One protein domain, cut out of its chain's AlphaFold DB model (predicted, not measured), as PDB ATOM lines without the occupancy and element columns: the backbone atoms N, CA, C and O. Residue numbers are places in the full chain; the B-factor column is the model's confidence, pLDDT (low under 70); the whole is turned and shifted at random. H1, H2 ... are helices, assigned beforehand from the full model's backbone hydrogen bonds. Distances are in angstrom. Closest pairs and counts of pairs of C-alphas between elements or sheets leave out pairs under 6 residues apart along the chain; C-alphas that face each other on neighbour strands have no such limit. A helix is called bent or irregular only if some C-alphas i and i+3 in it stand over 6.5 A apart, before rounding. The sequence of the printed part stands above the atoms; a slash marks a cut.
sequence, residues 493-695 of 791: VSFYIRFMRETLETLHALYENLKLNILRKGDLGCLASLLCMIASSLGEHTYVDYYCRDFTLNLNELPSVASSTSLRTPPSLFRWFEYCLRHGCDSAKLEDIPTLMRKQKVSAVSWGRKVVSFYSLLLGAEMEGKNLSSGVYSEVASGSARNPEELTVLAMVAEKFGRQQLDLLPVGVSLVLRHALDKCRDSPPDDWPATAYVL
ATOM      1  N   VAL A 493      19.636  14.439  -4.650       53.25
ATOM      2  CA  VAL A 493      19.477  15.281  -3.449       53.25
ATOM      3  C   VAL A 493      20.759  16.057  -3.125       53.25
ATOM      4  O   VAL A 493      20.700  17.229  -2.760       53.25
ATOM      5  N   SER A 494      21.937  15.454  -3.311       57.53
ATOM      6  CA  SER A 494      23.219  16.134  -3.067       57.53
ATOM      7  C   SER A 494      23.505  17.223  -4.108       57.53
ATOM      8  O   SER A 494      23.988  18.302  -3.758       57.53
ATOM      9  N   PHE A 495      23.151  16.973  -5.373       62.28
ATOM     10  CA  PHE A 495      23.229  17.959  -6.448       62.28
ATOM     11  C   PHE A 495      22.238  19.100  -6.216       62.28
ATOM     12  O   PHE A 495      22.623  20.263  -6.300       62.28
ATOM     13  N   TYR A 496      20.999  18.779  -5.842       66.19
ATOM     14  CA  TYR A 496      19.952  19.751  -5.558       66.19
ATOM     15  C   TYR A 496      20.322  20.645  -4.372       66.19
ATOM     16  O   TYR A 496      20.201  21.860  -4.466       66.19
ATOM     17  N   ILE A 497      20.869  20.082  -3.290       70.25
ATOM     18  CA  ILE A 497      21.356  20.865  -2.144       70.25
ATOM     19  C   ILE A 497      22.511  21.788  -2.558       70.25
ATOM     20  O   ILE A 497      22.535  22.951  -2.153       70.25
ATOM     21  N   ARG A 498      23.461  21.311  -3.379       74.69
ATOM     22  CA  ARG A 498      24.567  22.151  -3.870       74.69
ATOM     23  C   ARG A 498      24.061  23.273  -4.778       74.69
ATOM     24  O   ARG A 498      24.438  24.424  -4.587       74.69
ATOM     25  N   PHE A 499      23.163  22.953  -5.703       75.69
ATOM     26  CA  PHE A 499      22.539  23.912  -6.607       75.69
ATOM     27  C   PHE A 499      21.709  24.958  -5.853       75.69
ATOM     28  O   PHE A 499      21.836  26.153  -6.107       75.69
ATOM     29  N   MET A 500      20.906  24.536  -4.874       77.62
ATOM     30  CA  MET A 500      20.122  25.430  -4.021       77.62
ATOM     31  C   MET A 500      21.021  26.350  -3.193       77.62
ATOM     32  O   MET A 500      20.700  27.522  -3.019       77.62
ATOM     33  N   ARG A 501      22.176  25.858  -2.732       82.62
ATOM     34  CA  ARG A 501      23.177  26.662  -2.020       82.62
ATOM     35  C   ARG A 501      23.829  27.710  -2.923       82.62
ATOM     36  O   ARG A 501      23.905  28.871  -2.538       82.62
ATOM     37  N   GLU A 502      24.248  27.332  -4.126       83.38
ATOM     38  CA  GLU A 502      24.777  28.278  -5.123       83.38
ATOM     39  C   GLU A 502      23.709  29.309  -5.539       83.38
ATOM     40  O   GLU A 502      23.999  30.498  -5.699       83.38
ATOM     41  N   THR A 503      22.450  28.880  -5.643       85.38
ATOM     42  CA  THR A 503      21.301  29.754  -5.914       85.38
ATOM     43  C   THR A 503      21.078  30.746  -4.773       85.38
ATOM     44  O   THR A 503      20.905  31.936  -5.026       85.38
ATOM     45  N   LEU A 504      21.147  30.295  -3.516       88.31
ATOM     46  CA  LEU A 504      21.063  31.164  -2.341       88.31
ATOM     47  C   LEU A 504      22.168  32.230  -2.365       88.31
ATOM     48  O   LEU A 504      21.868  33.409  -2.214       88.31
ATOM     49  N   GLU A 505      23.425  31.845  -2.602       87.00
ATOM     50  CA  GLU A 505      24.561  32.780  -2.629       87.00
ATOM     51  C   GLU A 505      24.456  33.815  -3.762       87.00
ATOM     52  O   GLU A 505      24.723  35.003  -3.563       87.00
ATOM     53  N   THR A 506      24.050  33.380  -4.956       88.94
ATOM     54  CA  THR A 506      23.929  34.257  -6.132       88.94
ATOM     55  C   THR A 506      22.748  35.217  -6.022       88.94
ATOM     56  O   THR A 506      22.903  36.412  -6.281       88.94
ATOM     57  N   LEU A 507      21.582  34.733  -5.583       90.50
ATOM     58  CA  LEU A 507      20.413  35.579  -5.344       90.50
ATOM     59  C   LEU A 507      20.620  36.513  -4.147       90.50
ATOM     60  O   LEU A 507      20.150  37.648  -4.180       90.50
ATOM     61  N   HIS A 508      21.366  36.089  -3.128       92.00
ATOM     62  CA  HIS A 508      21.753  36.959  -2.021       92.00
ATOM     63  C   HIS A 508      22.664  38.110  -2.486       92.00
ATOM     64  O   HIS A 508      22.463  39.256  -2.093       92.00
ATOM     65  N   ALA A 509      23.613  37.856  -3.394       90.38
ATOM     66  CA  ALA A 509      24.410  38.930  -3.996       90.38
ATOM     67  C   ALA A 509      23.533  39.942  -4.759       90.38
ATOM     68  O   ALA A 509      23.770  41.149  -4.694       90.38
ATOM     69  N   LEU A 510      22.496  39.464  -5.457       92.12
ATOM     70  CA  LEU A 510      21.513  40.330  -6.111       92.12
ATOM     71  C   LEU A 510      20.678  41.117  -5.089       92.12
ATOM     72  O   LEU A 510      20.430  42.302  -5.293       92.12
ATOM     73  N   TYR A 511      20.282  40.493  -3.982       92.69
ATOM     74  CA  TYR A 511      19.564  41.144  -2.887       92.69
ATOM     75  C   TYR A 511      20.362  42.319  -2.301       92.69
ATOM     76  O   TYR A 511      19.854  43.439  -2.230       92.69
ATOM     77  N   GLU A 512      21.644  42.111  -1.994       93.31
ATOM     78  CA  GLU A 512      22.536  43.178  -1.519       93.31
ATOM     79  C   GLU A 512      22.775  44.267  -2.580       93.31
ATOM     80  O   GLU A 512      22.850  45.451  -2.256       93.31
ATOM     81  N   ASN A 513      22.819  43.904  -3.865       93.00
ATOM     82  CA  ASN A 513      22.886  44.873  -4.960       93.00
ATOM     83  C   ASN A 513      21.629  45.763  -5.027       93.00
ATOM     84  O   ASN A 513      21.732  46.975  -5.209       93.00
ATOM     85  N   LEU A 514      20.442  45.165  -4.888       91.50
ATOM     86  CA  LEU A 514      19.161  45.871  -4.967       91.50
ATOM     87  C   LEU A 514      18.900  46.760  -3.745       91.50
ATOM     88  O   LEU A 514      18.271  47.804  -3.894       91.50
ATOM     89  N   LYS A 515      19.441  46.419  -2.567       92.50
ATOM     90  CA  LYS A 515      19.421  47.295  -1.377       92.50
ATOM     91  C   LYS A 515      20.011  48.679  -1.626       92.50
ATOM     92  O   LYS A 515      19.602  49.647  -0.990       92.50
ATOM     93  N   LEU A 516      20.962  48.779  -2.552       92.62
ATOM     94  CA  LEU A 516      21.602  50.033  -2.928       92.62
ATOM     95  C   LEU A 516      20.800  50.845  -3.947       92.62
ATOM     96  O   LEU A 516      21.303  51.853  -4.427       92.62
ATOM     97  N   ASN A 517      19.574  50.448  -4.288       91.88
ATOM     98  CA  ASN A 517      18.711  51.202  -5.189       91.88
ATOM     99  C   ASN A 517      17.331  51.429  -4.559       91.88
ATOM    100  O   ASN A 517      16.538  50.498  -4.401       91.88
ATOM    101  N   ILE A 518      17.018  52.688  -4.244       90.62
ATOM    102  CA  ILE A 518      15.772  53.071  -3.562       90.62
ATOM    103  C   ILE A 518      14.527  52.700  -4.389       90.62
ATOM    104  O   ILE A 518      13.503  52.319  -3.820       90.62
ATOM    105  N   LEU A 519      14.610  52.735  -5.726       89.81
ATOM    106  CA  LEU A 519      13.479  52.427  -6.612       89.81
ATOM    107  C   LEU A 519      13.117  50.935  -6.634       89.81
ATOM    108  O   LEU A 519      12.013  50.577  -7.037       89.81
ATOM    109  N   ARG A 520      14.022  50.053  -6.192       87.06
ATOM    110  CA  ARG A 520      13.853  48.587  -6.237       87.06
ATOM    111  C   ARG A 520      13.357  47.983  -4.925       87.06
ATOM    112  O   ARG A 520      13.336  46.765  -4.773       87.06
ATOM    113  N   LYS A 521      12.906  48.811  -3.978       82.06
ATOM    114  CA  LYS A 521      12.440  48.353  -2.660       82.06
ATOM    115  C   LYS A 521      11.258  47.373  -2.734       82.06
ATOM    116  O   LYS A 521      11.189  46.461  -1.916       82.06
ATOM    117  N   GLY A 522      10.355  47.539  -3.706       80.00
ATOM    118  CA  GLY A 522       9.234  46.612  -3.924       80.00
ATOM    119  C   GLY A 522       9.700  45.216  -4.349       80.00
ATOM    120  O   GLY A 522       9.284  44.219  -3.765       80.00
ATOM    121  N   ASP A 523      10.639  45.159  -5.298       85.38
ATOM    122  CA  ASP A 523      11.240  43.910  -5.789       85.38
ATOM    123  C   ASP A 523      12.022  43.185  -4.676       85.38
ATOM    124  O   ASP A 523      12.022  41.954  -4.591       85.38
ATOM    125  N   LEU A 524      12.654  43.960  -3.787       86.31
ATOM    126  CA  LEU A 524      13.467  43.458  -2.681       86.31
ATOM    127  C   LEU A 524      12.651  42.634  -1.671       86.31
ATOM    128  O   LEU A 524      13.150  41.622  -1.185       86.31
ATOM    129  N   GLY A 525      11.397  43.013  -1.401       84.50
ATOM    130  CA  GLY A 525      10.511  42.265  -0.499       84.50
ATOM    131  C   GLY A 525      10.117  40.892  -1.057       84.50
ATOM    132  O   GLY A 525      10.187  39.885  -0.350       84.50
ATOM    133  N   CYS A 526       9.782  40.826  -2.349       86.94
ATOM    134  CA  CYS A 526       9.500  39.563  -3.040       86.94
ATOM    135  C   CYS A 526      10.728  38.641  -3.044       86.94
ATOM    136  O   CYS A 526      10.616  37.442  -2.779       86.94
ATOM    137  N   LEU A 527      11.910  39.208  -3.308       89.12
ATOM    138  CA  LEU A 527      13.166  38.464  -3.293       89.12
ATOM    139  C   LEU A 527      13.522  37.971  -1.884       89.12
ATOM    140  O   LEU A 527      13.914  36.817  -1.742       89.12
ATOM    141  N   ALA A 528      13.338  38.796  -0.849       88.38
ATOM    142  CA  ALA A 528      13.553  38.403   0.544       88.38
ATOM    143  C   ALA A 528      12.675  37.205   0.933       88.38
ATOM    144  O   ALA A 528      13.174  36.250   1.519       88.38
ATOM    145  N   SER A 529      11.397  37.205   0.538       86.69
ATOM    146  CA  SER A 529      10.486  36.081   0.793       86.69
ATOM    147  C   SER A 529      10.970  34.781   0.142       86.69
ATOM    148  O   SER A 529      10.966  33.730   0.781       86.69
ATOM    149  N   LEU A 530      11.418  34.842  -1.117       87.88
ATOM    150  CA  LEU A 530      11.981  33.684  -1.816       87.88
ATOM    151  C   LEU A 530      13.267  33.189  -1.144       87.88
ATOM    152  O   LEU A 530      13.430  31.993  -0.911       87.88
ATOM    153  N   LEU A 531      14.169  34.112  -0.817       89.50
ATOM    154  CA  LEU A 531      15.435  33.814  -0.160       89.50
ATOM    155  C   LEU A 531      15.234  33.206   1.233       89.50
ATOM    156  O   LEU A 531      15.962  32.282   1.586       89.50
ATOM    157  N   CYS A 532      14.226  33.656   1.986       87.19
ATOM    158  CA  CYS A 532      13.806  33.028   3.237       87.19
ATOM    159  C   CYS A 532      13.383  31.576   3.018       87.19
ATOM    160  O   CYS A 532      13.923  30.702   3.682       87.19
ATOM    161  N   MET A 533      12.493  31.292   2.059       84.56
ATOM    162  CA  MET A 533      12.059  29.916   1.776       84.56
ATOM    163  C   MET A 533      13.235  29.002   1.402       84.56
ATOM    164  O   MET A 533      13.338  27.880   1.903       84.56
ATOM    165  N   ILE A 534      14.151  29.488   0.557       86.31
ATOM    166  CA  ILE A 534      15.356  28.752   0.151       86.31
ATOM    167  C   ILE A 534      16.275  28.510   1.358       86.31
ATOM    168  O   ILE A 534      16.710  27.380   1.579       86.31
ATOM    169  N   ALA A 535      16.552  29.544   2.158       88.06
ATOM    170  CA  ALA A 535      17.421  29.449   3.329       88.06
ATOM    171  C   ALA A 535      16.843  28.514   4.403       88.06
ATOM    172  O   ALA A 535      17.573  27.679   4.935       88.06
ATOM    173  N   SER A 536      15.535  28.584   4.665       83.94
ATOM    174  CA  SER A 536      14.832  27.670   5.570       83.94
ATOM    175  C   SER A 536      14.907  26.225   5.091       83.94
ATOM    176  O   SER A 536      15.188  25.335   5.890       83.94
ATOM    177  N   SER A 537      14.735  25.993   3.787       82.38
ATOM    178  CA  SER A 537      14.837  24.654   3.187       82.38
ATOM    179  C   SER A 537      16.255  24.076   3.271       82.38
ATOM    180  O   SER A 537      16.426  22.863   3.345       82.38
ATOM    181  N   LEU A 538      17.279  24.935   3.275       81.56
ATOM    182  CA  LEU A 538      18.687  24.558   3.439       81.56
ATOM    183  C   LEU A 538      19.138  24.473   4.909       81.56
ATOM    184  O   LEU A 538      20.261  24.036   5.164       81.56
ATOM    185  N   GLY A 539      18.301  24.889   5.867       79.44
ATOM    186  CA  GLY A 539      18.654  24.967   7.291       79.44
ATOM    187  C   GLY A 539      19.638  26.094   7.647       79.44
ATOM    188  O   GLY A 539      20.318  26.016   8.671       79.44
ATOM    189  N   GLU A 540      19.743  27.133   6.813       83.38
ATOM    190  CA  GLU A 540      20.645  28.284   6.993       83.38
ATOM    191  C   GLU A 540      19.967  29.393   7.820       83.38
ATOM    192  O   GLU A 540      19.521  30.421   7.304       83.38
ATOM    193  N   HIS A 541      19.871  29.183   9.137       82.50
ATOM    194  CA  HIS A 541      19.101  30.047  10.051       82.50
ATOM    195  C   HIS A 541      19.610  31.486  10.152       82.50
ATOM    196  O   HIS A 541      18.827  32.412  10.347       82.50
ATOM    197  N   THR A 542      20.915  31.698   9.985       86.19
ATOM    198  CA  THR A 542      21.538  33.029  10.004       86.19
ATOM    199  C   THR A 542      21.099  33.897   8.825       86.19
ATOM    200  O   THR A 542      20.963  35.109   8.975       86.19
ATOM    201  N   TYR A 543      20.844  33.289   7.662       87.44
ATOM    202  CA  TYR A 543      20.295  33.980   6.495       87.44
ATOM    203  C   TYR A 543      18.821  34.329   6.707       87.44
ATOM    204  O   TYR A 543      18.407  35.439   6.383       87.44
ATOM    205  N   VAL A 544      18.039  33.417   7.295       86.75
ATOM    206  CA  VAL A 544      16.630  33.674   7.627       86.75
ATOM    207  C   VAL A 544      16.505  34.854   8.593       86.75
ATOM    208  O   VAL A 544      15.743  35.777   8.308       86.75
ATOM    209  N   ASP A 545      17.283  34.862   9.683       86.75
ATOM    210  CA  ASP A 545      17.327  35.984  10.635       86.75
ATOM    211  C   ASP A 545      17.671  37.300   9.929       86.75
ATOM    212  O   ASP A 545      16.978  38.301  10.099       86.75
ATOM    213  N   TYR A 546      18.693  37.287   9.072       89.06
ATOM    214  CA  TYR A 546      19.126  38.469   8.333       89.06
ATOM    215  C   TYR A 546      18.008  39.088   7.487       89.06
ATOM    216  O   TYR A 546      17.745  40.285   7.600       89.06
ATOM    217  N   TYR A 547      17.291  38.281   6.702       89.75
ATOM    218  CA  TYR A 547      16.173  38.776   5.894       89.75
ATOM    219  C   TYR A 547      14.989  39.245   6.748       89.75
ATOM    220  O   TYR A 547      14.360  40.245   6.407       89.75
ATOM    221  N   CYS A 548      14.720  38.580   7.878       86.06
ATOM    222  CA  CYS A 548      13.657  38.975   8.809       86.06
ATOM    223  C   CYS A 548      13.949  40.308   9.520       86.06
ATOM    224  O   CYS A 548      13.028  41.020   9.920       86.06
ATOM    225  N   ARG A 549      15.230  40.656   9.692       85.75
ATOM    226  CA  ARG A 549      15.646  41.945  10.266       85.75
ATOM    227  C   ARG A 549      15.483  43.098   9.283       85.75
ATOM    228  O   ARG A 549      15.186  44.208   9.717       85.75
ATOM    229  N   ASP A 550      15.645  42.841   7.987       84.75
ATOM    230  CA  ASP A 550      15.436  43.843   6.936       84.75
ATOM    231  C   ASP A 550      13.951  44.021   6.579       84.75
ATOM    232  O   ASP A 550      13.494  45.138   6.322       84.75
ATOM    233  N   PHE A 551      13.196  42.922   6.564       81.75
ATOM    234  CA  PHE A 551      11.768  42.890   6.274       81.75
ATOM    235  C   PHE A 551      11.059  42.061   7.332       81.75
ATOM    236  O   PHE A 551      11.367  40.889   7.520       81.75
ATOM    237  N   THR A 552      10.045  42.634   7.976       69.81
ATOM    238  CA  THR A 552       9.170  41.891   8.886       69.81
ATOM    239  C   THR A 552       8.291  40.932   8.074       69.81
ATOM    240  O   THR A 552       7.156  41.254   7.725       69.81
ATOM    241  N   LEU A 553       8.844  39.781   7.696       62.69
ATOM    242  CA  LEU A 553       8.150  38.722   6.971       62.69
ATOM    243  C   LEU A 553       7.264  37.929   7.947       62.69
ATOM    244  O   LEU A 553       7.630  37.720   9.104       62.69
ATOM    245  N   ASN A 554       6.085  37.488   7.495       56.16
ATOM    246  CA  ASN A 554       5.181  36.679   8.313       56.16
ATOM    247  C   ASN A 554       5.801  35.292   8.559       56.16
ATOM    248  O   ASN A 554       5.769  34.421   7.698       56.16
ATOM    249  N   LEU A 555       6.334  35.082   9.763       53.72
ATOM    250  CA  LEU A 555       7.020  33.857  10.202       53.72
ATOM    251  C   LEU A 555       6.118  32.607  10.307       53.72
ATOM    252  O   LEU A 555       6.612  31.526  10.615       53.72
ATOM    253  N   ASN A 556       4.809  32.728  10.058       48.16
ATOM    254  CA  ASN A 556       3.829  31.656  10.288       48.16
ATOM    255  C   ASN A 556       3.834  30.527   9.235       48.16
ATOM    256  O   ASN A 556       3.145  29.532   9.442       48.16
ATOM    257  N   GLU A 557       4.596  30.646   8.143       49.31
ATOM    258  CA  GLU A 557       4.682  29.623   7.079       49.31
ATOM    259  C   GLU A 557       6.040  28.897   7.013       49.31
ATOM    260  O   GLU A 557       6.280  28.111   6.097       49.31
ATOM    261  N   LEU A 558       6.955  29.130   7.966       54.75
ATOM    262  CA  LEU A 558       8.266  28.475   7.941       54.75
ATOM    263  C   LEU A 558       8.204  27.036   8.501       54.75
ATOM    264  O   LEU A 558       7.672  26.828   9.594       54.75
ATOM    265  N   PRO A 559       8.789  26.038   7.809       50.28
ATOM    266  CA  PRO A 559       8.894  24.670   8.313       50.28
ATOM    267  C   PRO A 559       9.624  24.590   9.662       50.28
ATOM    268  O   PRO A 559      10.566  25.338   9.922       50.28
ATOM    269  N   SER A 560       9.206  23.637  10.505       47.12
ATOM    270  CA  SER A 560       9.830  23.333  11.800       47.12
ATOM    271  C   SER A 560      11.344  23.119  11.667       47.12
ATOM    272  O   SER A 560      11.823  22.318  10.865       47.12
ATOM    273  N   VAL A 561      12.077  23.884  12.471       44.41
ATOM    274  CA  VAL A 561      13.521  24.103  12.408       44.41
ATOM    275  C   VAL A 561      14.295  22.938  13.036       44.41
ATOM    276  O   VAL A 561      14.226  22.722  14.244       44.41
ATOM    277  N   ALA A 562      15.096  22.232  12.233       42.47
ATOM    278  CA  ALA A 562      16.171  21.378  12.740       42.47
ATOM    279  C   ALA A 562      17.442  22.215  12.982       42.47
ATOM    280  O   ALA A 562      17.811  23.073  12.173       42.47
ATOM    281  N   SER A 563      18.113  21.976  14.108       46.44
ATOM    282  CA  SER A 563      19.357  22.635  14.512       46.44
ATOM    283  C   SER A 563      20.509  22.278  13.565       46.44
ATOM    284  O   SER A 563      20.965  21.135  13.531       46.44
ATOM    285  N   SER A 564      20.997  23.257  12.797       45.22
ATOM    286  CA  SER A 564      22.189  23.115  11.955       45.22
ATOM    287  C   SER A 564      23.456  23.570  12.693       45.22
ATOM    288  O   SER A 564      23.432  24.456  13.547       45.22
ATOM    289  N   THR A 565      24.572  22.908  12.385       47.50
ATOM    290  CA  THR A 565      25.858  22.957  13.103       47.50
ATOM    291  C   THR A 565      26.899  23.905  12.489       47.50
ATOM    292  O   THR A 565      28.031  23.943  12.968       47.50
ATOM    293  N   SER A 566      26.557  24.703  11.468       50.31
ATOM    294  CA  SER A 566      27.480  25.670  10.849       50.31
ATOM    295  C   SER A 566      26.942  27.103  10.894       50.31
ATOM    296  O   SER A 566      26.007  27.452  10.178       50.31
ATOM    297  N   LEU A 567      27.575  27.958  11.700       56.91
ATOM    298  CA  LEU A 567      27.302  29.397  11.776       56.91
ATOM    299  C   LEU A 567      27.986  30.134  10.613       56.91
ATOM    300  O   LEU A 567      29.027  30.763  10.799       56.91
ATOM    301  N   ARG A 568      27.431  30.058   9.397       71.44
ATOM    302  CA  ARG A 568      27.879  30.924   8.294       71.44
ATOM    303  C   ARG A 568      27.166  32.265   8.398       71.44
ATOM    304  O   ARG A 568      25.941  32.314   8.412       71.44
ATOM    305  N   THR A 569      27.911  33.358   8.493       79.56
ATOM    306  CA  THR A 569      27.313  34.696   8.518       79.56
ATOM    307  C   THR A 569      26.985  35.149   7.091       79.56
ATOM    308  O   THR A 569      27.792  34.926   6.185       79.56
ATOM    309  N   PRO A 570      25.794  35.725   6.847       86.94
ATOM    310  CA  PRO A 570      25.463  36.278   5.542       86.94
ATOM    311  C   PRO A 570      26.303  37.537   5.272       86.94
ATOM    312  O   PRO A 570      26.416  38.383   6.175       86.94
ATOM    313  N   PRO A 571      26.869  37.671   4.056       90.31
ATOM    314  CA  PRO A 571      27.497  38.904   3.599       90.31
ATOM    315  C   PRO A 571      26.540  40.094   3.718       90.31
ATOM    316  O   PRO A 571      25.336  39.969   3.513       90.31
ATOM    317  N   SER A 572      27.056  41.266   4.072       92.25
ATOM    318  CA  SER A 572      26.229  42.463   4.213       92.25
ATOM    319  C   SER A 572      27.011  43.694   3.801       92.25
ATOM    320  O   SER A 572      27.961  44.090   4.480       92.25
ATOM    321  N   LEU A 573      26.576  44.346   2.721       91.94
ATOM    322  CA  LEU A 573      27.261  45.538   2.223       91.94
ATOM    323  C   LEU A 573      27.153  46.701   3.208       91.94
ATOM    324  O   LEU A 573      28.115  47.435   3.387       91.94
ATOM    325  N   PHE A 574      26.021  46.857   3.901       91.75
ATOM    326  CA  PHE A 574      25.883  47.901   4.921       91.75
ATOM    327  C   PHE A 574      26.807  47.678   6.119       91.75
ATOM    328  O   PHE A 574      27.412  48.641   6.589       91.75
ATOM    329  N   ARG A 575      26.979  46.423   6.562       90.69
ATOM    330  CA  ARG A 575      27.973  46.091   7.592       90.69
ATOM    331  C   ARG A 575      29.383  46.393   7.098       90.69
ATOM    332  O   ARG A 575      30.175  46.960   7.846       90.69
ATOM    333  N   TRP A 576      29.674  46.051   5.844       91.06
ATOM    334  CA  TRP A 576      30.958  46.352   5.224       91.06
ATOM    335  C   TRP A 576      31.219  47.866   5.190       91.06
ATOM    336  O   TRP A 576      32.246  48.301   5.696       91.06
ATOM    337  N   PHE A 577      30.271  48.691   4.723       90.88
ATOM    338  CA  PHE A 577      30.416  50.154   4.723       90.88
ATOM    339  C   PHE A 577      30.615  50.726   6.131       90.88
ATOM    340  O   PHE A 577      31.495  51.560   6.328       90.88
ATOM    341  N   GLU A 578      29.834  50.280   7.121       90.75
ATOM    342  CA  GLU A 578      29.981  50.720   8.515       90.75
ATOM    343  C   GLU A 578      31.378  50.395   9.059       90.75
ATOM    344  O   GLU A 578      32.012  51.238   9.697       90.75
ATOM    345  N   TYR A 579      31.867  49.185   8.787       87.69
ATOM    346  CA  TYR A 579      33.175  48.740   9.244       87.69
ATOM    347  C   TYR A 579      34.305  49.516   8.560       87.69
ATOM    348  O   TYR A 579      35.195  50.022   9.244       87.69
ATOM    349  N   CYS A 580      34.232  49.683   7.237       87.19
ATOM    350  CA  CYS A 580      35.200  50.450   6.458       87.19
ATOM    351  C   CYS A 580      35.280  51.911   6.923       87.19
ATOM    352  O   CYS A 580      36.373  52.453   7.065       87.19
ATOM    353  N   LEU A 581      34.143  52.544   7.229       87.00
ATOM    354  CA  LEU A 581      34.114  53.922   7.733       87.00
ATOM    355  C   LEU A 581      34.717  54.064   9.140       87.00
ATOM    356  O   LEU A 581      35.237  55.125   9.472       87.00
ATOM    357  N   ARG A 582      34.645  53.021   9.977       86.75
ATOM    358  CA  ARG A 582      35.195  53.043  11.345       86.75
ATOM    359  C   ARG A 582      36.663  52.642  11.428       86.75
ATOM    360  O   ARG A 582      37.369  53.141  12.301       86.75
ATOM    361  N   HIS A 583      37.098  51.712  10.583       82.56
ATOM    362  CA  HIS A 583      38.378  51.014  10.732       82.56
ATOM    363  C   HIS A 583      39.268  51.061   9.479       82.56
ATOM    364  O   HIS A 583      40.359  50.493   9.494       82.56
ATOM    365  N   GLY A 584      38.833  51.738   8.411       79.00
ATOM    366  CA  GLY A 584      39.527  51.770   7.121       79.00
ATOM    367  C   GLY A 584      39.277  50.520   6.270       79.00
ATOM    368  O   GLY A 584      38.719  49.525   6.743       79.00
ATOM    369  N   CYS A 585      39.678  50.573   4.995       75.94
ATOM    370  CA  CYS A 585      39.425  49.498   4.028       75.94
ATOM    371  C   CYS A 585      40.253  48.228   4.310       75.94
ATOM    372  O   CYS A 585      39.742  47.122   4.143       75.94
ATOM    373  N   ASP A 586      41.488  48.368   4.803       67.69
ATOM    374  CA  ASP A 586      42.416  47.239   5.012       67.69
ATOM    375  C   ASP A 586      42.003  46.305   6.156       67.69
ATOM    376  O   ASP A 586      42.389  45.138   6.201       67.69
ATOM    377  N   SER A 587      41.185  46.810   7.081       65.88
ATOM    378  CA  SER A 587      40.678  46.030   8.213       65.88
ATOM    379  C   SER A 587      39.375  45.293   7.883       65.88
ATOM    380  O   SER A 587      38.910  44.473   8.678       65.88
ATOM    381  N   ALA A 588      38.738  45.599   6.747       74.06
ATOM    382  CA  ALA A 588      37.404  45.113   6.427       74.06
ATOM    383  C   ALA A 588      37.397  43.636   6.018       74.06
ATOM    384  O   ALA A 588      38.233  43.160   5.249       74.06
ATOM    385  N   LYS A 589      36.399  42.887   6.499       74.75
ATOM    386  CA  LYS A 589      36.264  41.467   6.168       74.75
ATOM    387  C   LYS A 589      35.794  41.301   4.728       74.75
ATOM    388  O   LYS A 589      34.673  41.663   4.379       74.75
ATOM    389  N   LEU A 590      36.621  40.645   3.916       77.69
ATOM    390  CA  LEU A 590      36.294  40.284   2.532       77.69
ATOM    391  C   LEU A 590      35.069  39.353   2.422       77.69
ATOM    392  O   LEU A 590      34.459  39.235   1.359       77.69
ATOM    393  N   GLU A 591      34.708  38.691   3.523       78.25
ATOM    394  CA  GLU A 591      33.529  37.830   3.644       78.25
ATOM    395  C   GLU A 591      32.205  38.608   3.597       78.25
ATOM    396  O   GLU A 591      31.200  38.046   3.170       78.25
ATOM    397  N   ASP A 592      32.202  39.898   3.959       83.50
ATOM    398  CA  ASP A 592      30.999  40.738   3.903       83.50
ATOM    399  C   ASP A 592      30.691  41.240   2.473       83.50
ATOM    400  O   ASP A 592      29.583  41.713   2.220       83.50
ATOM    401  N   ILE A 593      31.625  41.079   1.519       85.81
ATOM    402  CA  ILE A 593      31.398  41.345   0.091       85.81
ATOM    403  C   ILE A 593      30.987  40.041  -0.617       85.81
ATOM    404  O   ILE A 593      31.795  39.100  -0.704       85.81
ATOM    405  N   PRO A 594      29.779  39.979  -1.218       87.12
ATOM    406  CA  PRO A 594      29.343  38.816  -1.981       87.12
ATOM    407  C   PRO A 594      30.348  38.407  -3.068       87.12
ATOM    408  O   PRO A 594      30.847  39.234  -3.833       87.12
ATOM    409  N   THR A 595      30.624  37.106  -3.183       83.44
ATOM    410  CA  THR A 595      31.624  36.548  -4.119       83.44
ATOM    411  C   THR A 595      31.360  36.934  -5.576       83.44
ATOM    412  O   THR A 595      32.301  37.169  -6.331       83.44
ATOM    413  N   LEU A 596      30.087  37.049  -5.970       83.75
ATOM    414  CA  LEU A 596      29.688  37.431  -7.325       83.75
ATOM    415  C   LEU A 596      30.115  38.863  -7.690       83.75
ATOM    416  O   LEU A 596      30.423  39.116  -8.850       83.75
ATOM    417  N   MET A 597      30.193  39.776  -6.716       84.06
ATOM    418  CA  MET A 597      30.644  41.162  -6.927       84.06
ATOM    419  C   MET A 597      32.165  41.279  -7.088       84.06
ATOM    420  O   MET A 597      32.648  42.273  -7.623       84.06
ATOM    421  N   ARG A 598      32.914  40.253  -6.665       81.69
ATOM    422  CA  ARG A 598      34.372  40.150  -6.840       81.69
ATOM    423  C   ARG A 598      34.774  39.521  -8.178       81.69
ATOM    424  O   ARG A 598      35.941  39.544  -8.551       81.69
ATOM    425  N   LYS A 599      33.822  38.953  -8.928       78.31
ATOM    426  CA  LYS A 599      34.077  38.419 -10.272       78.31
ATOM    427  C   LYS A 599      34.052  39.543 -11.310       78.31
ATOM    428  O   LYS A 599      33.182  40.412 -11.282       78.31
ATOM    429  N   GLN A 600      34.991  39.508 -12.253       70.88
ATOM    430  CA  GLN A 600      35.097  40.524 -13.303       70.88
ATOM    431  C   GLN A 600      33.889  40.489 -14.259       70.88
ATOM    432  O   GLN A 600      33.382  39.421 -14.598       70.88
ATOM    433  N   LYS A 601      33.454  41.678 -14.706       65.38
ATOM    434  CA  LYS A 601      32.452  41.914 -15.771       65.38
ATOM    435  C   LYS A 601      31.050  41.294 -15.579       65.38
ATOM    436  O   LYS A 601      30.308  41.147 -16.546       65.38
ATOM    437  N   VAL A 602      30.620  40.995 -14.349       75.06
ATOM    438  CA  VAL A 602      29.234  40.548 -14.101       75.06
ATOM    439  C   VAL A 602      28.275  41.747 -14.095       75.06
ATOM    440  O   VAL A 602      28.257  42.541 -13.154       75.06
ATOM    441  N   SER A 603      27.439  41.874 -15.131       77.75
ATOM    442  CA  SER A 603      26.502  43.001 -15.285       77.75
ATOM    443  C   SER A 603      25.381  43.018 -14.237       77.75
ATOM    444  O   SER A 603      24.984  44.094 -13.785       77.75
ATOM    445  N   ALA A 604      24.916  41.845 -13.791       81.50
ATOM    446  CA  ALA A 604      23.775  41.700 -12.879       81.50
ATOM    447  C   ALA A 604      23.974  42.359 -11.500       81.50
ATOM    448  O   ALA A 604      23.016  42.854 -10.913       81.50
ATOM    449  N   VAL A 605      25.213  42.388 -10.995       85.75
ATOM    450  CA  VAL A 605      25.579  42.999  -9.700       85.75
ATOM    451  C   VAL A 605      26.488  44.221  -9.869       85.75
ATOM    452  O   VAL A 605      27.202  44.625  -8.951       85.75
ATOM    453  N   SER A 606      26.485  44.809 -11.069       87.94
ATOM    454  CA  SER A 606      27.372  45.920 -11.420       87.94
ATOM    455  C   SER A 606      27.111  47.175 -10.588       87.94
ATOM    456  O   SER A 606      28.056  47.899 -10.298       87.94
ATOM    457  N   TRP A 607      25.868  47.419 -10.165       90.81
ATOM    458  CA  TRP A 607      25.503  48.587  -9.362       90.81
ATOM    459  C   TRP A 607      26.190  48.580  -7.993       90.81
ATOM    460  O   TRP A 607      26.937  49.498  -7.667       90.81
ATOM    461  N   GLY A 608      26.011  47.505  -7.223       90.44
ATOM    462  CA  GLY A 608      26.648  47.329  -5.923       90.44
ATOM    463  C   GLY A 608      28.165  47.232  -6.034       90.44
ATOM    464  O   GLY A 608      28.862  47.855  -5.239       90.44
ATOM    465  N   ARG A 609      28.682  46.559  -7.074       91.56
ATOM    466  CA  ARG A 609      30.123  46.518  -7.375       91.56
ATOM    467  C   ARG A 609      30.723  47.924  -7.492       91.56
ATOM    468  O   ARG A 609      31.730  48.189  -6.848       91.56
ATOM    469  N   LYS A 610      30.106  48.805  -8.292       92.12
ATOM    470  CA  LYS A 610      30.566  50.191  -8.500       92.12
ATOM    471  C   LYS A 610      30.581  50.984  -7.194       92.12
ATOM    472  O   LYS A 610      31.556  51.646  -6.877       92.12
ATOM    473  N   VAL A 611      29.524  50.881  -6.389       92.81
ATOM    474  CA  VAL A 611      29.463  51.587  -5.098       92.81
ATOM    475  C   VAL A 611      30.556  51.098  -4.148       92.81
ATOM    476  O   VAL A 611      31.224  51.912  -3.513       92.81
ATOM    477  N   VAL A 612      30.775  49.783  -4.073       91.88
ATOM    478  CA  VAL A 612      31.855  49.197  -3.268       91.88
ATOM    479  C   VAL A 612      33.221  49.668  -3.767       91.88
ATOM    480  O   VAL A 612      34.047  50.044  -2.942       91.88
ATOM    481  N   SER A 613      33.452  49.726  -5.085       91.12
ATOM    482  CA  SER A 613      34.727  50.209  -5.623       91.12
ATOM    483  C   SER A 613      34.989  51.678  -5.283       91.12
ATOM    484  O   SER A 613      36.105  52.013  -4.892       91.12
ATOM    485  N   PHE A 614      33.967  52.538  -5.331       92.38
ATOM    486  CA  PHE A 614      34.101  53.943  -4.929       92.38
ATOM    487  C   PHE A 614      34.444  54.090  -3.445       92.38
ATOM    488  O   PHE A 614      35.311  54.882  -3.091       92.38
ATOM    489  N   TYR A 615      33.802  53.308  -2.575       91.75
ATOM    490  CA  TYR A 615      34.109  53.312  -1.144       91.75
ATOM    491  C   TYR A 615      35.513  52.790  -0.842       91.75
ATOM    492  O   TYR A 615      36.206  53.371  -0.011       91.75
ATOM    493  N   SER A 616      35.940  51.723  -1.518       90.00
ATOM    494  CA  SER A 616      37.296  51.193  -1.384       90.00
ATOM    495  C   SER A 616      38.341  52.245  -1.765       90.00
ATOM    496  O   SER A 616      39.263  52.491  -0.994       90.00
ATOM    497  N   LEU A 617      38.173  52.912  -2.913       89.50
ATOM    498  CA  LEU A 617      39.086  53.963  -3.379       89.50
ATOM    499  C   LEU A 617      39.126  55.158  -2.423       89.50
ATOM    500  O   LEU A 617      40.205  55.614  -2.048       89.50
ATOM    501  N   LEU A 618      37.957  55.623  -1.976       89.69
ATOM    502  CA  LEU A 618      37.841  56.755  -1.061       89.69
ATOM    503  C   LEU A 618      38.535  56.495   0.284       89.69
ATOM    504  O   LEU A 618      39.074  57.414   0.895       89.69
ATOM    505  N   LEU A 619      38.516  55.243   0.742       86.62
ATOM    506  CA  LEU A 619      39.095  54.818   2.015       86.62
ATOM    507  C   LEU A 619      40.530  54.285   1.882       86.62
ATOM    508  O   LEU A 619      41.042  53.701   2.837       86.62
ATOM    509  N   GLY A 620      41.179  54.518   0.735       79.62
ATOM    510  CA  GLY A 620      42.614  54.306   0.548       79.62
ATOM    511  C   GLY A 620      43.025  52.918   0.059       79.62
ATOM    512  O   GLY A 620      44.178  52.550   0.244       79.62
ATOM    513  N   ALA A 621      42.125  52.147  -0.558       81.25
ATOM    514  CA  ALA A 621      42.482  50.855  -1.142       81.25
ATOM    515  C   ALA A 621      43.530  51.001  -2.258       81.25
ATOM    516  O   ALA A 621      43.362  51.797  -3.186       81.25
ATOM    517  N   GLU A 622      44.575  50.177  -2.203       78.50
ATOM    518  CA  GLU A 622      45.582  50.099  -3.261       78.50
ATOM    519  C   GLU A 622      45.007  49.447  -4.529       78.50
ATOM    520  O   GLU A 622      44.178  48.527  -4.468       78.50
ATOM    521  N   MET A 623      45.452  49.935  -5.692       77.31
ATOM    522  CA  MET A 623      45.089  49.379  -6.997       77.31
ATOM    523  C   MET A 623      46.222  48.508  -7.546       77.31
ATOM    524  O   MET A 623      47.299  49.010  -7.864       77.31
ATOM    525  N   GLU A 624      45.946  47.221  -7.754       72.38
ATOM    526  CA  GLU A 624      46.804  46.319  -8.524       72.38
ATOM    527  C   GLU A 624      46.193  46.117  -9.920       72.38
ATOM    528  O   GLU A 624      45.274  45.317 -10.144       72.38
ATOM    529  N   GLY A 625      46.672  46.898 -10.891       78.50
ATOM    530  CA  GLY A 625      46.090  46.935 -12.233       78.50
ATOM    531  C   GLY A 625      44.669  47.508 -12.212       78.50
ATOM    532  O   GLY A 625      44.483  48.678 -11.900       78.50
ATOM    533  N   LYS A 626      43.666  46.689 -12.566       78.88
ATOM    534  CA  LYS A 626      42.234  47.064 -12.541       78.88
ATOM    535  C   LYS A 626      41.456  46.474 -11.351       78.88
ATOM    536  O   LYS A 626      40.229  46.566 -11.312       78.88
ATOM    537  N   ASN A 627      42.138  45.816 -10.413       82.81
ATOM    538  CA  ASN A 627      41.518  45.256  -9.212       82.81
ATOM    539  C   ASN A 627      41.980  46.026  -7.973       82.81
ATOM    540  O   ASN A 627      43.128  46.452  -7.881       82.81
ATOM    541  N   LEU A 628      41.071  46.177  -7.017       81.88
ATOM    542  CA  LEU A 628      41.324  46.811  -5.725       81.88
ATOM    543  C   LEU A 628      41.736  45.770  -4.680       81.88
ATOM    544  O   LEU A 628      41.370  44.599  -4.806       81.88
ATOM    545  N   SER A 629      42.384  46.205  -3.594       76.12
ATOM    546  CA  SER A 629      42.677  45.355  -2.422       76.12
ATOM    547  C   SER A 629      41.422  44.693  -1.820       76.12
ATOM    548  O   SER A 629      41.493  43.606  -1.248       76.12
ATOM    549  N   SER A 630      40.236  45.272  -2.045       71.69
ATOM    550  CA  SER A 630      38.934  44.680  -1.699       71.69
ATOM    551  C   SER A 630      38.486  43.533  -2.628       71.69
ATOM    552  O   SER A 630      37.376  43.018  -2.487       71.69
ATOM    553  N   GLY A 631      39.304  43.137  -3.609       74.69
ATOM    554  CA  GLY A 631      39.013  42.087  -4.592       74.69
ATOM    555  C   GLY A 631      37.962  42.472  -5.636       74.69
ATOM    556  O   GLY A 631      37.434  41.599  -6.322       74.69
ATOM    557  N   VAL A 632      37.621  43.759  -5.732       83.12
ATOM    558  CA  VAL A 632      36.605  44.286  -6.650       83.12
ATOM    559  C   VAL A 632      37.278  44.971  -7.835       83.12
ATOM    560  O   VAL A 632      38.272  45.676  -7.680       83.12
ATOM    561  N   TYR A 633      36.721  44.762  -9.024       84.44
ATOM    562  CA  TYR A 633      37.149  45.430 -10.250       84.44
ATOM    563  C   TYR A 633      36.714  46.899 -10.251       84.44
ATOM    564  O   TYR A 633      35.565  47.176  -9.899       84.44
ATOM    565  N   SER A 634      37.577  47.813 -10.697       84.25
ATOM    566  CA  SER A 634      37.239  49.224 -10.928       84.25
ATOM    567  C   SER A 634      38.001  49.775 -12.127       84.25
ATOM    568  O   SER A 634      39.192  49.517 -12.287       84.25
ATOM    569  N   GLU A 635      37.325  50.571 -12.949       84.94
ATOM    570  CA  GLU A 635      37.969  51.383 -13.986       84.94
ATOM    571  C   GLU A 635      38.170  52.814 -13.489       84.94
ATOM    572  O   GLU A 635      37.392  53.303 -12.672       84.94
ATOM    573  N   VAL A 636      39.224  53.477 -13.970       87.44
ATOM    574  CA  VAL A 636      39.570  54.860 -13.616       87.44
ATOM    575  C   VAL A 636      39.818  55.642 -14.901       87.44
ATOM    576  O   VAL A 636      40.510  55.157 -15.798       87.44
ATOM    577  N   ALA A 637      39.215  56.825 -15.010       86.12
ATOM    578  CA  ALA A 637      39.352  57.689 -16.176       86.12
ATOM    579  C   ALA A 637      40.733  58.363 -16.206       86.12
ATOM    580  O   ALA A 637      41.405  58.481 -15.185       86.12
ATOM    581  N   SER A 638      41.146  58.839 -17.380       83.69
ATOM    582  CA  SER A 638      42.390  59.597 -17.530       83.69
ATOM    583  C   SER A 638      42.338  60.900 -16.725       83.69
ATOM    584  O   SER A 638      41.392  61.671 -16.872       83.69
ATOM    585  N   GLY A 639      43.355  61.148 -15.901       84.12
ATOM    586  CA  GLY A 639      43.508  62.383 -15.132       84.12
ATOM    587  C   GLY A 639      44.430  62.203 -13.928       84.12
ATOM    588  O   GLY A 639      44.679  61.081 -13.481       84.12
ATOM    589  N   SER A 640      44.937  63.311 -13.399       85.81
ATOM    590  CA  SER A 640      45.756  63.337 -12.193       85.81
ATOM    591  C   SER A 640      44.870  63.272 -10.952       85.81
ATOM    592  O   SER A 640      43.826  63.924 -10.878       85.81
ATOM    593  N   ALA A 641      45.312  62.504  -9.956       86.56
ATOM    594  CA  ALA A 641      44.691  62.424  -8.640       86.56
ATOM    595  C   ALA A 641      45.767  62.547  -7.554       86.56
ATOM    596  O   ALA A 641      46.728  61.780  -7.520       86.56
ATOM    597  N   ARG A 642      45.613  63.535  -6.672       87.44
ATOM    598  CA  ARG A 642      46.514  63.826  -5.542       87.44
ATOM    599  C   ARG A 642      46.004  63.241  -4.231       87.44
ATOM    600  O   ARG A 642      46.772  63.082  -3.287       87.44
ATOM    601  N   ASN A 643      44.707  62.972  -4.158       89.19
ATOM    602  CA  ASN A 643      44.014  62.485  -2.976       89.19
ATOM    603  C   ASN A 643      43.012  61.375  -3.377       89.19
ATOM    604  O   ASN A 643      42.673  61.247  -4.561       89.19
ATOM    605  N   PRO A 644      42.573  60.524  -2.430       89.38
ATOM    606  CA  PRO A 644      41.644  59.434  -2.731       89.38
ATOM    607  C   PRO A 644      40.267  59.935  -3.196       89.38
ATOM    608  O   PRO A 644      39.570  59.233  -3.932       89.38
ATOM    609  N   GLU A 645      39.873  61.155  -2.825       91.88
ATOM    610  CA  GLU A 645      38.631  61.776  -3.286       91.88
ATOM    611  C   GLU A 645      38.653  62.052  -4.800       91.88
ATOM    612  O   GLU A 645      37.733  61.650  -5.512       91.88
ATOM    613  N   GLU A 646      39.733  62.651  -5.306       92.19
ATOM    614  CA  GLU A 646      39.988  62.931  -6.724       92.19
ATOM    615  C   GLU A 646      40.048  61.623  -7.532       92.19
ATOM    616  O   GLU A 646      39.459  61.523  -8.610       92.19
ATOM    617  N   LEU A 647      40.683  60.578  -6.986       91.06
ATOM    618  CA  LEU A 647      40.723  59.254  -7.615       91.06
ATOM    619  C   LEU A 647      39.324  58.624  -7.714       91.06
ATOM    620  O   LEU A 647      38.974  58.018  -8.729       91.06
ATOM    621  N   THR A 648      38.499  58.810  -6.681       92.75
ATOM    622  CA  THR A 648      37.111  58.329  -6.659       92.75
ATOM    623  C   THR A 648      36.261  59.032  -7.722       92.75
ATOM    624  O   THR A 648      35.466  58.371  -8.390       92.75
ATOM    625  N   VAL A 649      36.459  60.338  -7.948       93.19
ATOM    626  CA  VAL A 649      35.790  61.087  -9.034       93.19
ATOM    627  C   VAL A 649      36.121  60.477 -10.398       93.19
ATOM    628  O   VAL A 649      35.216  60.205 -11.189       93.19
ATOM    629  N   LEU A 650      37.400  60.210 -10.673       91.75
ATOM    630  CA  LEU A 650      37.829  59.612 -11.942       91.75
ATOM    631  C   LEU A 650      37.269  58.195 -12.133       91.75
ATOM    632  O   LEU A 650      36.904  57.823 -13.252       91.75
ATOM    633  N   ALA A 651      37.145  57.416 -11.056       91.31
ATOM    634  CA  ALA A 651      36.511  56.102 -11.096       91.31
ATOM    635  C   ALA A 651      35.003  56.182 -11.381       91.31
ATOM    636  O   ALA A 651      34.480  55.422 -12.198       91.31
ATOM    637  N   MET A 652      34.296  57.137 -10.767       93.44
ATOM    638  CA  MET A 652      32.877  57.383 -11.048       93.44
ATOM    639  C   MET A 652      32.644  57.740 -12.516       93.44
ATOM    640  O   MET A 652      31.704  57.237 -13.133       93.44
ATOM    641  N   VAL A 653      33.523  58.559 -13.097       92.25
ATOM    642  CA  VAL A 653      33.443  58.950 -14.509       92.25
ATOM    643  C   VAL A 653      33.672  57.758 -15.439       92.25
ATOM    644  O   VAL A 653      32.872  57.556 -16.353       92.25
ATOM    645  N   ALA A 654      34.705  56.944 -15.197       89.44
ATOM    646  CA  ALA A 654      34.968  55.748 -16.004       89.44
ATOM    647  C   ALA A 654      33.803  54.751 -15.965       89.44
ATOM    648  O   ALA A 654      33.377  54.230 -16.992       89.44
ATOM    649  N   GLU A 655      33.209  54.556 -14.787       89.06
ATOM    650  CA  GLU A 655      32.078  53.650 -14.588       89.06
ATOM    651  C   GLU A 655      30.723  54.251 -15.020       89.06
ATOM    652  O   GLU A 655      29.675  53.626 -14.800       89.06
ATOM    653  N   LYS A 656      30.715  55.444 -15.641       89.94
ATOM    654  CA  LYS A 656      29.516  56.189 -16.075       89.94
ATOM    655  C   LYS A 656      28.505  56.390 -14.933       89.94
ATOM    656  O   LYS A 656      27.302  56.184 -15.104       89.94
ATOM    657  N   PHE A 657      28.998  56.735 -13.745       89.75
ATOM    658  CA  PHE A 657      28.211  56.927 -12.528       89.75
ATOM    659  C   PHE A 657      28.121  58.421 -12.178       89.75
ATOM    660  O   PHE A 657      29.060  59.005 -11.644       89.75
ATOM    661  N   GLY A 658      26.994  59.051 -12.514       89.56
ATOM    662  CA  GLY A 658      26.765  60.489 -12.367       89.56
ATOM    663  C   GLY A 658      25.950  60.896 -11.131       89.56
ATOM    664  O   GLY A 658      25.635  60.087 -10.255       89.56
ATOM    665  N   ARG A 659      25.546  62.178 -11.081       86.38
ATOM    666  CA  ARG A 659      24.700  62.739 -10.004       86.38
ATOM    667  C   ARG A 659      23.330  62.071  -9.909       86.38
ATOM    668  O   ARG A 659      22.907  61.720  -8.814       86.38
ATOM    669  N   GLN A 660      22.691  61.813 -11.050       87.88
ATOM    670  CA  GLN A 660      21.407  61.107 -11.097       87.88
ATOM    671  C   GLN A 660      21.509  59.708 -10.475       87.88
ATOM    672  O   GLN A 660      20.614  59.267  -9.761       87.88
ATOM    673  N   GLN A 661      22.626  59.008 -10.700       91.56
ATOM    674  CA  GLN A 661      22.874  57.699 -10.105       91.56
ATOM    675  C   GLN A 661      23.101  57.796  -8.587       91.56
ATOM    676  O   GLN A 661      22.612  56.946  -7.844       91.56
ATOM    677  N   LEU A 662      23.771  58.848  -8.102       91.38
ATOM    678  CA  LEU A 662      23.915  59.110  -6.662       91.38
ATOM    679  C   LEU A 662      22.568  59.362  -5.968       91.38
ATOM    680  O   LEU A 662      22.428  59.013  -4.793       91.38
ATOM    681  N   ASP A 663      21.580  59.923  -6.667       91.31
ATOM    682  CA  ASP A 663      20.229  60.151  -6.132       91.31
ATOM    683  C   ASP A 663      19.449  58.848  -5.904       91.31
ATOM    684  O   ASP A 663      18.577  58.793  -5.036       91.31
ATOM    685  N   LEU A 664      19.802  57.775  -6.618       93.56
ATOM    686  CA  LEU A 664      19.189  56.452  -6.460       93.56
ATOM    687  C   LEU A 664      19.731  55.668  -5.256       93.56
ATOM    688  O   LEU A 664      19.110  54.685  -4.839       93.56
ATOM    689  N   LEU A 665      20.885  56.069  -4.714       94.12
ATOM    690  CA  LEU A 665      21.517  55.407  -3.576       94.12
ATOM    691  C   LEU A 665      20.831  55.781  -2.252       94.12
ATOM    692  O   LEU A 665      20.431  56.934  -2.072       94.12
ATOM    693  N   PRO A 666      20.783  54.863  -1.264       93.88
ATOM    694  CA  PRO A 666      20.382  55.194   0.098       93.88
ATOM    695  C   PRO A 666      21.156  56.403   0.626       93.88
ATOM    696  O   PRO A 666      22.375  56.480   0.470       93.88
ATOM    697  N   VAL A 667      20.461  57.329   1.292       90.69
ATOM    698  CA  VAL A 667      21.037  58.619   1.710       90.69
ATOM    699  C   VAL A 667      22.337  58.472   2.506       90.69
ATOM    700  O   VAL A 667      23.284  59.203   2.242       90.69
ATOM    701  N   GLY A 668      22.425  57.488   3.406       90.75
ATOM    702  CA  GLY A 668      23.632  57.240   4.202       90.75
ATOM    703  C   GLY A 668      24.839  56.797   3.370       90.75
ATOM    704  O   GLY A 668      25.968  57.124   3.719       90.75
ATOM    705  N   VAL A 669      24.602  56.110   2.249       93.50
ATOM    706  CA  VAL A 669      25.655  55.692   1.311       93.50
ATOM    707  C   VAL A 669      26.013  56.837   0.358       93.50
ATOM    708  O   VAL A 669      27.175  57.135   0.102       93.50
ATOM    709  N   SER A 670      25.000  57.541  -0.144       94.38
ATOM    710  CA  SER A 670      25.193  58.650  -1.078       94.38
ATOM    711  C   SER A 670      25.912  59.846  -0.438       94.38
ATOM    712  O   SER A 670      26.714  60.510  -1.088       94.38
ATOM    713  N   LEU A 671      25.661  60.116   0.849       93.69
ATOM    714  CA  LEU A 671      26.224  61.261   1.573       93.69
ATOM    715  C   LEU A 671      27.757  61.274   1.567       93.69
ATOM    716  O   LEU A 671      28.354  62.319   1.327       93.69
ATOM    717  N   VAL A 672      28.388  60.122   1.802       93.00
ATOM    718  CA  VAL A 672      29.852  60.003   1.857       93.00
ATOM    719  C   VAL A 672      30.471  60.314   0.493       93.00
ATOM    720  O   VAL A 672      31.428  61.079   0.399       93.00
ATOM    721  N   LEU A 673      29.877  59.776  -0.574       94.00
ATOM    722  CA  LEU A 673      30.327  60.015  -1.943       94.00
ATOM    723  C   LEU A 673      30.109  61.474  -2.362       94.00
ATOM    724  O   LEU A 673      31.002  62.089  -2.937       94.00
ATOM    725  N   ARG A 674      28.960  62.070  -2.016       93.88
ATOM    726  CA  ARG A 674      28.698  63.496  -2.270       93.88
ATOM    727  C   ARG A 674      29.662  64.406  -1.514       93.88
ATOM    728  O   ARG A 674      30.070  65.417  -2.069       93.88
ATOM    729  N   HIS A 675      30.055  64.049  -0.292       92.19
ATOM    730  CA  HIS A 675      31.067  64.794   0.456       92.19
ATOM    731  C   HIS A 675      32.440  64.750  -0.236       92.19
ATOM    732  O   HIS A 675      33.117  65.771  -0.310       92.19
ATOM    733  N   ALA A 676      32.822  63.606  -0.816       91.75
ATOM    734  CA  ALA A 676      34.039  63.514  -1.625       91.75
ATOM    735  C   ALA A 676      33.971  64.415  -2.875       91.75
ATOM    736  O   ALA A 676      34.935  65.119  -3.174       91.75
ATOM    737  N   LEU A 677      32.817  64.457  -3.561       92.56
ATOM    738  CA  LEU A 677      32.598  65.372  -4.689       92.56
ATOM    739  C   LEU A 677      32.682  66.844  -4.268       92.56
ATOM    740  O   LEU A 677      33.304  67.642  -4.964       92.56
ATOM    741  N   ASP A 678      32.072  67.202  -3.136       91.38
ATOM    742  CA  ASP A 678      32.060  68.571  -2.614       91.38
ATOM    743  C   ASP A 678      33.478  69.050  -2.281       91.38
ATOM    744  O   ASP A 678      33.877  70.131  -2.705       91.38
ATOM    745  N   LYS A 679      34.290  68.189  -1.655       90.12
ATOM    746  CA  LYS A 679      35.708  68.464  -1.383       90.12
ATOM    747  C   LYS A 679      36.532  68.650  -2.663       90.12
ATOM    748  O   LYS A 679      37.435  69.480  -2.700       90.12
ATOM    749  N   CYS A 680      36.219  67.909  -3.728       90.38
ATOM    750  CA  CYS A 680      36.876  68.075  -5.030       90.38
ATOM    751  C   CYS A 680      36.444  69.355  -5.767       90.38
ATOM    752  O   CYS A 680      37.150  69.800  -6.672       90.38
ATOM    753  N   ARG A 681      35.301  69.955  -5.407       90.00
ATOM    754  CA  ARG A 681      34.748  71.143  -6.079       90.00
ATOM    755  C   ARG A 681      35.567  72.406  -5.850       90.00
ATOM    756  O   ARG A 681      35.587  73.273  -6.728       90.00
ATOM    757  N   ASP A 682      36.237  72.494  -4.707       86.88
ATOM    758  CA  ASP A 682      37.015  73.671  -4.323       86.88
ATOM    759  C   ASP A 682      38.222  73.889  -5.246       86.88
ATOM    760  O   ASP A 682      38.502  75.022  -5.643       86.88
ATOM    761  N   SER A 683      38.915  72.812  -5.641       84.88
ATOM    762  CA  SER A 683      40.110  72.895  -6.492       84.88
ATOM    763  C   SER A 683      40.346  71.632  -7.343       84.88
ATOM    764  O   SER A 683      41.293  70.883  -7.064       84.88
ATOM    765  N   PRO A 684      39.522  71.376  -8.379       88.44
ATOM    766  CA  PRO A 684      39.727  70.238  -9.272       88.44
ATOM    767  C   PRO A 684      41.006  70.412 -10.128       88.44
ATOM    768  O   PRO A 684      41.309  71.536 -10.531       88.44
ATOM    769  N   PRO A 685      41.768  69.336 -10.409       88.81
ATOM    770  CA  PRO A 685      42.883  69.329 -11.364       88.81
ATOM    771  C   PRO A 685      42.486  69.725 -12.796       88.81
ATOM    772  O   PRO A 685      41.412  69.360 -13.265       88.81
ATOM    773  N   ASP A 686      43.390  70.401 -13.519       84.50
ATOM    774  CA  ASP A 686      43.140  70.951 -14.867       84.50
ATOM    775  C   ASP A 686      43.103  69.897 -15.996       84.50
ATOM    776  O   ASP A 686      42.617  70.162 -17.108       84.50
ATOM    777  N   ASP A 687      43.638  68.702 -15.751       87.88
ATOM    778  CA  ASP A 687      43.784  67.613 -16.723       87.88
ATOM    779  C   ASP A 687      42.591  66.646 -16.749       87.88
ATOM    780  O   ASP A 687      42.608  65.640 -17.457       87.88
ATOM    781  N   TRP A 688      41.527  66.971 -16.016       89.81
ATOM    782  CA  TRP A 688      40.318  66.165 -15.953       89.81
ATOM    783  C   TRP A 688      39.467  66.206 -17.234       89.81
ATOM    784  O   TRP A 688      39.426  67.224 -17.940       89.81
ATOM    785  N   PRO A 689      38.731  65.116 -17.533       89.50
ATOM    786  CA  PRO A 689      37.778  65.084 -18.634       89.50
ATOM    787  C   PRO A 689      36.570  65.981 -18.332       89.50
ATOM    788  O   PRO A 689      36.191  66.174 -17.177       89.50
ATOM    789  N   ALA A 690      35.905  66.492 -19.376       87.00
ATOM    790  CA  ALA A 690      34.747  67.388 -19.235       87.00
ATOM    791  C   ALA A 690      33.647  66.807 -18.322       87.00
ATOM    792  O   ALA A 690      33.059  67.520 -17.512       87.00
ATOM    793  N   THR A 691      33.421  65.497 -18.397       87.62
ATOM    794  CA  THR A 691      32.449  64.759 -17.580       87.62
ATOM    795  C   THR A 691      32.773  64.763 -16.082       87.62
ATOM    796  O   THR A 691      31.845  64.762 -15.274       87.62
ATOM    797  N   ALA A 692      34.052  64.826 -15.690       90.25
ATOM    798  CA  ALA A 692      34.455  64.935 -14.285       90.25
ATOM    799  C   ALA A 692      34.084  66.303 -13.695       90.25
ATOM    800  O   ALA A 692      33.540  66.376 -12.593       90.25
ATOM    801  N   TYR A 693      34.297  67.383 -14.453       90.06
ATOM    802  CA  TYR A 693      33.902  68.728 -14.029       90.06
ATOM    803  C   TYR A 693      32.384  68.863 -13.872       90.06
ATOM    804  O   TYR A 693      31.920  69.432 -12.884       90.06
ATOM    805  N   VAL A 694      31.603  68.276 -14.786       89.94
ATOM    806  CA  VAL A 694      30.135  68.233 -14.656       89.94
ATOM    807  C   VAL A 694      29.722  67.437 -13.410       89.94
ATOM    808  O   VAL A 694      28.883  67.894 -12.637       89.94
ATOM    809  N   LEU A 695      30.342  66.279 -13.147       90.12
ATOM    810  CA  LEU A 695      30.048  65.474 -11.955       90.12
ATOM    811  C   LEU A 695      30.279  66.263 -10.654       90.12
ATOM    812  O   LEU A 695      29.429  66.264  -9.760       90.12
TER     813      LEU A 695
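Overview. This is residues 493 to 695 of the 791 residues of an uncharacterized protein of Digitaria exilis (UniProt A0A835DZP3). The domain is an elongated body of helices with two ends: at one end H1, H2 and H3 fold back and forth, and at the other H7, H8, H9 and H10 gather in a crossed cluster. H6 lies in the middle and joins the two, packing on H1, H5 and H7, while H4 lies nearby and residues 551 to 572 make a long loop at the three-helix end. The printed part has 203 residues with ten named helices, H1 to H10 in chain order, and no named strand; the class is all helix. It is compact, with a radius of gyration of the C-alphas of 18.7 A, and spans 64 by 32 by 30 A, only just a rod.

Along the chain. H1, residues 493 to 515, begins at C-alpha 493 (19.477, 15.281, -3.449) and is 32.1 A long. H2, residues 518 to 538, is 29.5 A long, with a kink of 42 degrees near residue 525. H3 covers residues 541 to 550, H4 573 to 583 and H5 595 to 598. H6, residues 603 to 618, begins at C-alpha 603 (26.502, 43.001, -15.285), is 22.8 A long and has a kink of 32 degrees near residue 610. H2 and H6 are irregular: C-alphas 519 and 522 are 7.7 A apart, C-alphas 604 and 607 7.9 A. H7 covers residues 644 to 654, H8 659 to 663, and H9, 20.1 A long, 667 to 681. H10, residues 690 to 695, ends at C-alpha 695 (30.048, 65.474, -11.955).

Arrangement. H6 is the hub, touching H1, H5, H7 and H9. H1 and H2 form a helical hairpin at a shallow tilt of 22 degrees, closest at the C-alphas of Leu 514 and Arg 520, 6.1 A. H2 and H3 form another, also at 22 degrees, closest at the C-alphas of Cys 532 and Val 544, 5.3 A. H1 touches H6 with residues 509 to 514 alone, at a steep tilt of 56 degrees; the C-alphas of Asn 513 and Gly 608 are closest, 4.6 A. H5 touches H6, closest at the C-alphas of Met 597 and Arg 609, 5.4 A. H4 is near H9. H6 and H7 form a helical hairpin at a shallow tilt of 23 degrees, closest at the C-alphas of Leu 618 and Pro 644, 4.9 A. H7 and H9 touch about perpendicular, at 77 degrees, closest at the C-alphas of Glu 645 and Ala 676, 5.2 A. H10 touches H7, closest at the C-alphas of Ala 692 and Val 653, 6.1 A. H8 and H9 only just touch, with 3 pairs of C-alphas within 8 A, closest at Leu 662 and Ser 670, 5.7 A. Every O i to N i+4 pair is within hydrogen-bond range in H1, H3, H4, H7, H8 and H10, against 14 of 17 in H2, 10 of 12 in H6 and 9 of 11 in H9; H5 is too short for such a pair.

Size, cuts and confidence. The two C-alphas farthest apart, those of Ser 560 and Asp 686, are 63.9 A apart. The printed part has no cut. The links H3 to H4, H4 to H5 and H6 to H7 are long. The mean pLDDT of the printed part is 83.1; it is under 70 at residues 493 to 496, 552 to 567, 586 to 587 and 601.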